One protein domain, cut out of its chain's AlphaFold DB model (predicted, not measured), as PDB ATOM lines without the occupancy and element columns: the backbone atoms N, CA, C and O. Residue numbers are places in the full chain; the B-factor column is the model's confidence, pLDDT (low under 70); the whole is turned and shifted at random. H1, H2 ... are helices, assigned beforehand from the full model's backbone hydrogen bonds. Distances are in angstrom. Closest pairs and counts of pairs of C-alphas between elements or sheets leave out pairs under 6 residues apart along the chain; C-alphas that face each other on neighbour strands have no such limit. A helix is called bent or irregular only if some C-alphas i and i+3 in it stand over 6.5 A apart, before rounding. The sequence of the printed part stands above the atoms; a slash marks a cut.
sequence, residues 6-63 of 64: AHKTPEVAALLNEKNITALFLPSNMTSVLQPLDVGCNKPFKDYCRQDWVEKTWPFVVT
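Overview. This is residues 6 to 63 of the 64 residues of the protein "DDE-1 domain-containing protein" of Rozella allomycis (strain CSF55) (UniProt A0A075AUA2). One long helix, H3, makes more than half of the length of a thin, drawn-out model, and a long strap with no named element, residues 19 to 30, leads from the one-turn helix H2 beside the first residues of H3 to the small helix H1 at the far end. The one-turn helix H2 makes a corner where this strap meets H3, H1 has no helix packed on it, and much of H3, residues 47 to 61, sticks out together with residues 62 and 63. The printed part has 58 residues with three named helices, H1, H2 and H3 in that order along the chain, and no named strand; the class is all helix. The whole is extended, with a radius of gyration of the C-alphas of 18.9 A, and the C-alphas span 60 by 19 by 17 A along their three main axes, a rod in outline.

Arrangement. From Ala 6 the printed part runs into H1, residues 10 to 18, which touches no helix. Residues 14 to 20, of which 14 to 18 belong to H1, stand free, with no C-alpha 8 or more residues away along the chain within 10 A. A long link of 12 residues, 19 to 30, joins H1 to H2, residues 31 to 34, and these two helices are apart. A tight link of one residue, Gln 35, joins H2 to H3, residues 36 to 61. H2 and H3 touch only at the corner by this link, with 4 pairs of C-alphas within 8 A, and their centres are 18.3 A apart. The closest C-alphas of the two are those of Ser 32 and Asp 38, 5.7 A apart, and H3 touches H2 with residues 38 to 39 alone. H1 and H3 are apart. H3 has a kink of 34 degrees near residue 55. It is irregular, but only just: C-alphas 56 and 59 are 6.8 A apart, against about 5 A in a regular helix. In the backbone of H1 every O i to N i+4 pair is within hydrogen-bond range, in H3 17 of 22 are, and H2 is too short for such a pair, while its one O i to N i+3 pair is not within range.

Along the chain. H1 runs from Pro 10, C-alpha at (-8.259, -47.401, 2.156), to Glu 18, C-alpha at (-8.993, -37.047, 8.530), and measures 12.2 A from first to last C-alpha. H2, four residues from Thr 31 to Leu 34, measures 5.5 A from first to last C-alpha. H3, the longest helix with 26 residues, begins at Pro 36, C-alpha at (-31.462, -38.811, -2.136), and ends at Val 61, C-alpha at (-42.766, -42.562, -35.125), 35.1 A from first to last C-alpha.

Size, cuts and confidence. The two C-alphas farthest apart are those of Glu 18 and Thr 63, 60.8 A, and the C-alphas of the first and last printed residues, Ala 6 and Thr 63, are 47.1 A apart. Residues 47 to 63, of which 47 to 61 belong to H3, stand free. Without the stretches that stand free, 34 residues remain, spanning 34 by 17 by 17 A, with a radius of gyration of 12.0 A. The printed part has no cut. The long link is that from H1 to H2, and its C-alphas lie 11 to 25 A from the mean of all C-alphas. The mean pLDDT of the printed part is 91.7, and six residues, 58 to 63, are under 70.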
ATOM      1  N   ALA A   6     -14.697 -48.145  -5.712       95.62
ATOM      2  CA  ALA A   6     -13.846 -46.965  -5.581       95.62
ATOM      3  C   ALA A   6     -14.217 -46.066  -4.385       95.62
ATOM      4  O   ALA A   6     -13.385 -45.294  -3.928       95.62
ATOM      5  N   HIS A   7     -15.433 -46.168  -3.834       94.19
ATOM      6  CA  HIS A   7     -15.822 -45.439  -2.619       94.19
ATOM      7  C   HIS A   7     -15.337 -46.118  -1.329       94.19
ATOM      8  O   HIS A   7     -15.505 -45.566  -0.244       94.19
ATOM      9  N   LYS A   8     -14.765 -47.325  -1.426       93.81
ATOM     10  CA  LYS A   8     -14.367 -48.160  -0.282       93.81
ATOM     11  C   LYS A   8     -12.863 -48.414  -0.211       93.81
ATOM     12  O   LYS A   8     -12.438 -49.345   0.470       93.81
ATOM     13  N   THR A   9     -12.058 -47.636  -0.930       97.06
ATOM     14  CA  THR A   9     -10.607 -47.815  -0.871       97.06
ATOM     15  C   THR A   9     -10.053 -47.326   0.474       97.06
ATOM     16  O   THR A   9     -10.661 -46.456   1.115       97.06
ATOM     17  N   PRO A  10      -8.902 -47.858   0.926       97.31
ATOM     18  CA  PRO A  10      -8.259 -47.401   2.156       97.31
ATOM     19  C   PRO A  10      -7.956 -45.898   2.152       97.31
ATOM     20  O   PRO A  10      -8.101 -45.240   3.178       97.31
ATOM     21  N   GLU A  11      -7.591 -45.342   0.996       97.88
ATOM     22  CA  GLU A  11      -7.275 -43.922   0.825       97.88
ATOM     23  C   GLU A  11      -8.512 -43.047   1.050       97.88
ATOM     24  O   GLU A  11      -8.439 -42.032   1.742       97.88
ATOM     25  N   VAL A  12      -9.668 -43.466   0.522       97.19
ATOM     26  CA  VAL A  12     -10.940 -42.763   0.736       97.19
ATOM     27  C   VAL A  12     -11.347 -42.828   2.208       97.19
ATOM     28  O   VAL A  12     -11.724 -41.809   2.782       97.19
ATOM     29  N   ALA A  13     -11.229 -43.995   2.847       96.44
ATOM     30  CA  ALA A  13     -11.541 -44.144   4.268       96.44
ATOM     31  C   ALA A  13     -10.631 -43.280   5.161       96.44
ATOM     32  O   ALA A  13     -11.119 -42.624   6.083       96.44
ATOM     33  N   ALA A  14      -9.326 -43.235   4.864       97.94
ATOM     34  CA  ALA A  14      -8.365 -42.400   5.580       97.94
ATOM     35  C   ALA A  14      -8.696 -40.908   5.444       97.94
ATOM     36  O   ALA A  14      -8.722 -40.196   6.448       97.94
ATOM     37  N   LEU A  15      -9.028 -40.452   4.231       98.12
ATOM     38  CA  LEU A  15      -9.426 -39.069   3.976       98.12
ATOM     39  C   LEU A  15     -10.714 -38.693   4.723       98.12
ATOM     40  O   LEU A  15     -10.791 -37.627   5.328       98.12
ATOM     41  N   LEU A  16     -11.726 -39.563   4.711       97.88
ATOM     42  CA  LEU A  16     -12.976 -39.328   5.439       97.88
ATOM     43  C   LEU A  16     -12.729 -39.198   6.946       97.88
ATOM     44  O   LEU A  16     -13.266 -38.287   7.575       97.88
ATOM     45  N   ASN A  17     -11.872 -40.054   7.505       97.62
ATOM     46  CA  ASN A  17     -11.488 -39.985   8.911       97.62
ATOM     47  C   ASN A  17     -10.709 -38.697   9.234       97.62
ATOM     48  O   ASN A  17     -11.027 -38.025  10.211       97.62
ATOM     49  N   GLU A  18      -9.745 -38.307   8.391       98.50
ATOM     50  CA  GLU A  18      -8.993 -37.047   8.530       98.50
ATOM     51  C   GLU A  18      -9.925 -35.825   8.546       98.50
ATOM     52  O   GLU A  18      -9.713 -34.877   9.301       98.50
ATOM     53  N   LYS A  19     -10.989 -35.851   7.734       98.31
ATOM     54  CA  LYS A  19     -11.984 -34.772   7.656       98.31
ATOM     55  C   LYS A  19     -13.115 -34.889   8.680       98.31
ATOM     56  O   LYS A  19     -14.021 -34.061   8.648       98.31
ATOM     57  N   ASN A  20     -13.067 -35.867   9.586       98.12
ATOM     58  CA  ASN A  20     -14.120 -36.140  10.568       98.12
ATOM     59  C   ASN A  20     -15.508 -36.344   9.917       98.12
ATOM     60  O   ASN A  20     -16.526 -35.839  10.390       98.12
ATOM     61  N   ILE A  21     -15.540 -37.064   8.793       97.94
ATOM     62  CA  ILE A  21     -16.756 -37.380   8.039       97.94
ATOM     63  C   ILE A  21     -17.109 -38.852   8.255       97.94
ATOM     64  O   ILE A  21     -16.359 -39.753   7.884       97.94
ATOM     65  N   THR A  22     -18.302 -39.110   8.787       96.50
ATOM     66  CA  THR A  22     -18.856 -40.466   8.862       96.50
ATOM     67  C   THR A  22     -19.577 -40.816   7.564       96.50
ATOM     68  O   THR A  22     -20.638 -40.273   7.260       96.50
ATOM     69  N   ALA A  23     -19.022 -41.753   6.795       94.31
ATOM     70  CA  ALA A  23     -19.687 -42.271   5.604       94.31
ATOM     71  C   ALA A  23     -20.698 -43.371   5.957       94.31
ATOM     72  O   ALA A  23     -20.361 -44.376   6.580       94.31
ATOM     73  N   LEU A  24     -21.938 -43.198   5.496       94.44
ATOM     74  CA  LEU A  24     -22.976 -44.227   5.536       94.44
ATOM     75  C   LEU A  24     -23.089 -44.895   4.167       94.44
ATOM     76  O   LEU A  24     -23.277 -44.216   3.150       94.44
ATOM     77  N   PHE A  25     -22.994 -46.221   4.144       93.94
ATOM     78  CA  PHE A  25     -23.167 -47.026   2.940       93.94
ATOM     79  C   PHE A  25     -24.579 -47.590   2.881       93.94
ATOM     80  O   PHE A  25     -25.084 -48.143   3.858       93.94
ATOM     81  N   LEU A  26     -25.218 -47.439   1.725       94.19
ATOM     82  CA  LEU A  26     -26.552 -47.981   1.503       94.19
ATOM     83  C   LEU A  26     -26.501 -49.515   1.408       94.19
ATOM     84  O   LEU A  26     -25.496 -50.068   0.950       94.19
ATOM     85  N   PRO A  27     -27.581 -50.227   1.770       94.06
ATOM     86  CA  PRO A  27     -27.708 -51.638   1.435       94.06
ATOM     87  C   PRO A  27     -27.638 -51.846  -0.083       94.06
ATOM     88  O   PRO A  27     -27.984 -50.965  -0.878       94.06
ATOM     89  N   SER A  28     -27.189 -53.029  -0.501       92.06
ATOM     90  CA  SER A  28     -27.119 -53.381  -1.920       92.06
ATOM     91  C   SER A  28     -28.477 -53.214  -2.605       92.06
ATOM     92  O   SER A  28     -29.511 -53.561  -2.040       92.06
ATOM     93  N   ASN A  29     -28.457 -52.705  -3.841       93.31
ATOM     94  CA  ASN A  29     -29.637 -52.479  -4.686       93.31
ATOM     95  C   ASN A  29     -30.660 -51.459  -4.153       93.31
ATOM     96  O   ASN A  29     -31.783 -51.419  -4.644       93.31
ATOM     97  N   MET A  30     -30.283 -50.611  -3.191       95.56
ATOM     98  CA  MET A  30     -31.192 -49.613  -2.612       95.56
ATOM     99  C   MET A  30     -30.941 -48.177  -3.087       95.56
ATOM    100  O   MET A  30     -31.555 -47.252  -2.564       95.56
ATOM    101  N   THR A  31     -30.061 -47.946  -4.063       94.44
ATOM    102  CA  THR A  31     -29.731 -46.583  -4.519       94.44
ATOM    103  C   THR A  31     -30.952 -45.854  -5.084       94.44
ATOM    104  O   THR A  31     -31.238 -44.735  -4.677       94.44
ATOM    105  N   SER A  32     -31.769 -46.525  -5.896       93.38
ATOM    106  CA  SER A  32     -32.998 -45.965  -6.479       93.38
ATOM    107  C   SER A  32     -34.118 -45.661  -5.475       93.38
ATOM    108  O   SER A  32     -35.127 -45.086  -5.870       93.38
ATOM    109  N   VAL A  33     -33.965 -46.058  -4.208       95.12
ATOM    110  CA  VAL A  33     -34.983 -45.892  -3.159       95.12
ATOM    111  C   VAL A  33     -34.471 -44.997  -2.036       95.12
ATOM    112  O   VAL A  33     -35.168 -44.088  -1.599       95.12
ATOM    113  N   LEU A  34     -33.256 -45.261  -1.558       95.31
ATOM    114  CA  LEU A  34     -32.695 -44.629  -0.368       95.31
ATOM    115  C   LEU A  34     -31.683 -43.533  -0.689       95.31
ATOM    116  O   LEU A  34     -31.383 -42.740   0.199       95.31
ATOM    117  N   GLN A  35     -31.127 -43.475  -1.906       95.81
ATOM    118  CA  GLN A  35     -30.155 -42.439  -2.251       95.81
ATOM    119  C   GLN A  35     -30.887 -41.144  -2.629       95.81
ATOM    120  O   GLN A  35     -31.532 -41.099  -3.681       95.81
ATOM    121  N   PRO A  36     -30.748 -40.055  -1.847       95.12
ATOM    122  CA  PRO A  36     -31.462 -38.811  -2.136       95.12
ATOM    123  C   PRO A  36     -31.092 -38.215  -3.495       95.12
ATOM    124  O   PRO A  36     -31.941 -37.641  -4.161       95.12
ATOM    125  N   LEU A  37     -29.844 -38.399  -3.939       95.75
ATOM    126  CA  LEU A  37     -29.397 -37.945  -5.256       95.75
ATOM    127  C   LEU A  37     -30.155 -38.643  -6.396       95.75
ATOM    128  O   LEU A  37     -30.527 -37.990  -7.368       95.75
ATOM    129  N   ASP A  38     -30.414 -39.948  -6.281       95.81
ATOM    130  CA  ASP A  38     -31.107 -40.680  -7.341       95.81
ATOM    131  C   ASP A  38     -32.599 -40.376  -7.368       95.81
ATOM    132  O   ASP A  38     -33.150 -40.112  -8.436       95.81
ATOM    133  N   VAL A  39     -33.243 -40.373  -6.201       96.06
ATOM    134  CA  VAL A  39     -34.688 -40.140  -6.087       96.06
ATOM    135  C   VAL A  39     -35.037 -38.668  -6.287       96.06
ATOM    136  O   VAL A  39     -35.986 -38.351  -6.998       96.06
ATOM    137  N   GLY A  40     -34.279 -37.772  -5.657       96.69
ATOM    138  CA  GLY A  40     -34.580 -36.345  -5.602       96.69
ATOM    139  C   GLY A  40     -34.057 -35.544  -6.790       96.69
ATOM    140  O   GLY A  40     -34.694 -34.568  -7.169       96.69
ATOM    141  N   CYS A  41     -32.936 -35.947  -7.402       96.94
ATOM    142  CA  CYS A  41     -32.322 -35.184  -8.495       96.94
ATOM    143  C   CYS A  41     -32.332 -35.956  -9.817       96.94
ATOM    144  O   CYS A  41     -32.917 -35.502 -10.801       96.94
ATOM    145  N   ASN A  42     -31.706 -37.137  -9.852       97.00
ATOM    146  CA  ASN A  42     -31.492 -37.853 -11.110       97.00
ATOM    147  C   ASN A  42     -32.800 -38.351 -11.720       97.00
ATOM    148  O   ASN A  42     -32.941 -38.313 -12.940       97.00
ATOM    149  N   LYS A  43     -33.747 -38.835 -10.907       96.88
ATOM    150  CA  LYS A  43     -35.038 -39.300 -11.413       96.88
ATOM    151  C   LYS A  43     -35.838 -38.161 -12.061       96.88
ATOM    152  O   LYS A  43     -36.134 -38.314 -13.244       96.88
ATOM    153  N   PRO A  44     -36.123 -37.029 -11.388       97.69
ATOM    154  CA  PRO A  44     -36.806 -35.909 -12.032       97.69
ATOM    155  C   PRO A  44     -36.094 -35.441 -13.301       97.69
ATOM    156  O   PRO A  44     -36.730 -35.294 -14.338       97.69
ATOM    157  N   PHE A  45     -34.764 -35.298 -13.258       97.88
ATOM    158  CA  PHE A  45     -33.976 -34.925 -14.433       97.88
ATOM    159  C   PHE A  45     -34.185 -35.889 -15.613       97.88
ATOM    160  O   PHE A  45     -34.492 -35.459 -16.723       97.88
ATOM    161  N   LYS A  46     -34.070 -37.202 -15.376       97.00
ATOM    162  CA  LYS A  46     -34.275 -38.227 -16.412       97.00
ATOM    163  C   LYS A  46     -35.715 -38.258 -16.920       97.00
ATOM    164  O   LYS A  46     -35.913 -38.489 -18.111       97.00
ATOM    165  N   ASP A  47     -36.696 -38.027 -16.049       97.25
ATOM    166  CA  ASP A  47     -38.107 -37.957 -16.432       97.25
ATOM    167  C   ASP A  47     -38.340 -36.784 -17.401       97.25
ATOM    168  O   ASP A  47     -38.946 -36.987 -18.452       97.25
ATOM    169  N   TYR A  48     -37.768 -35.606 -17.124       97.38
ATOM    170  CA  TYR A  48     -37.808 -34.460 -18.043       97.38
ATOM    171  C   TYR A  48     -37.107 -34.748 -19.370       97.38
ATOM    172  O   TYR A  48     -37.680 -34.506 -20.430       97.38
ATOM    173  N   CYS A  49     -35.895 -35.313 -19.346       96.69
ATOM    174  CA  CYS A  49     -35.200 -35.691 -20.579       96.69
ATOM    175  C   CYS A  49     -36.017 -36.684 -21.410       96.69
ATOM    176  O   CYS A  49     -36.023 -36.608 -22.636       96.69
ATOM    177  N   ARG A  50     -36.712 -37.619 -20.755       95.81
ATOM    178  CA  ARG A  50     -37.570 -38.584 -21.441       95.81
ATOM    179  C   ARG A  50     -38.812 -37.924 -22.032       95.81
ATOM    180  O   ARG A  50     -39.172 -38.283 -23.147       95.81
ATOM    181  N   GLN A  51     -39.445 -36.993 -21.322       95.69
ATOM    182  CA  GLN A  51     -40.574 -36.217 -21.848       95.69
ATOM    183  C   GLN A  51     -40.159 -35.423 -23.087       95.69
ATOM    184  O   GLN A  51     -40.756 -35.610 -24.141       95.69
ATOM    185  N   ASP A  52     -39.071 -34.655 -22.996       94.81
ATOM    186  CA  ASP A  52     -38.531 -33.876 -24.116       94.81
ATOM    187  C   ASP A  52     -38.173 -34.767 -25.316       94.81
ATOM    188  O   ASP A  52     -38.504 -34.459 -26.463       94.81
ATOM    189  N   TRP A  53     -37.547 -35.921 -25.059       93.81
ATOM    190  CA  TRP A  53     -37.224 -36.882 -26.108       93.81
ATOM    191  C   TRP A  53     -38.480 -37.440 -26.778       93.81
ATOM    192  O   TRP A  53     -38.537 -37.487 -28.005       93.81
ATOM    193  N   VAL A  54     -39.497 -37.836 -26.007       92.44
ATOM    194  CA  VAL A  54     -40.769 -38.329 -26.553       92.44
ATOM    195  C   VAL A  54     -41.469 -37.232 -27.351       92.44
ATOM    196  O   VAL A  54     -41.835 -37.484 -28.489       92.44
ATOM    197  N   GLU A  55     -41.599 -36.015 -26.828       89.88
ATOM    198  CA  GLU A  55     -42.242 -34.900 -27.538       89.88
ATOM    199  C   GLU A  55     -41.575 -34.601 -28.884       89.88
ATOM    200  O   GLU A  55     -42.256 -34.362 -29.882       89.88
ATOM    201  N   LYS A  56     -40.241 -34.671 -28.941       86.56
ATOM    202  CA  LYS A  56     -39.475 -34.422 -30.168       86.56
ATOM    203  C   LYS A  56     -39.458 -35.599 -31.136       86.56
ATOM    204  O   LYS A  56     -39.338 -35.378 -32.337       86.56
ATOM    205  N   THR A  57     -39.539 -36.837 -30.652       81.06
ATOM    206  CA  THR A  57     -39.432 -38.040 -31.500       81.06
ATOM    207  C   THR A  57     -40.779 -38.617 -31.914       81.06
ATOM    208  O   THR A  57     -40.888 -39.174 -33.002       81.06
ATOM    209  N   TRP A  58     -41.825 -38.427 -31.110       67.00
ATOM    210  CA  TRP A  58     -43.185 -38.893 -31.382       67.00
ATOM    211  C   TRP A  58     -43.735 -38.485 -32.763       67.00
ATOM    212  O   TRP A  58     -44.309 -39.350 -33.429       67.00
ATOM    213  N   PRO A  59     -43.508 -37.254 -33.276       63.84
ATOM    214  CA  PRO A  59     -43.951 -36.872 -34.621       63.84
ATOM    215  C   PRO A  59     -43.365 -37.747 -35.742       63.84
ATOM    216  O   PRO A  59     -43.970 -37.888 -36.804       63.84
ATOM    217  N   PHE A  60     -42.200 -38.360 -35.515       59.16
ATOM    218  CA  PHE A  60     -41.497 -39.172 -36.510       59.16
ATOM    219  C   PHE A  60     -41.843 -40.665 -36.432       59.16
ATOM    220  O   PHE A  60     -41.579 -41.386 -37.386       59.16
ATOM    221  N   VAL A  61     -42.443 -41.135 -35.332       58.97
ATOM    222  CA  VAL A  61     -42.766 -42.562 -35.125       58.97
ATOM    223  C   VAL A  61     -44.167 -42.922 -35.637       58.97
ATOM    224  O   VAL A  61     -44.394 -44.062 -36.018       58.97
ATOM    225  N   VAL A  62     -45.100 -41.964 -35.693       57.03
ATOM    226  CA  VAL A  62     -46.490 -42.185 -36.162       57.03
ATOM    227  C   VAL A  62     -46.643 -41.980 -37.682       57.03
ATOM    228  O   VAL A  62     -47.690 -42.272 -38.249       57.03
ATOM    229  N   THR A  63     -45.601 -41.489 -38.357       52.88
ATOM    230  CA  THR A  63     -45.636 -41.114 -39.785       52.88
ATOM    231  C   THR A  63     -45.006 -42.181 -40.706       52.88
ATOM    232  O   THR A  63     -44.806 -41.925 -41.892       52.88
TER     233      THR A  63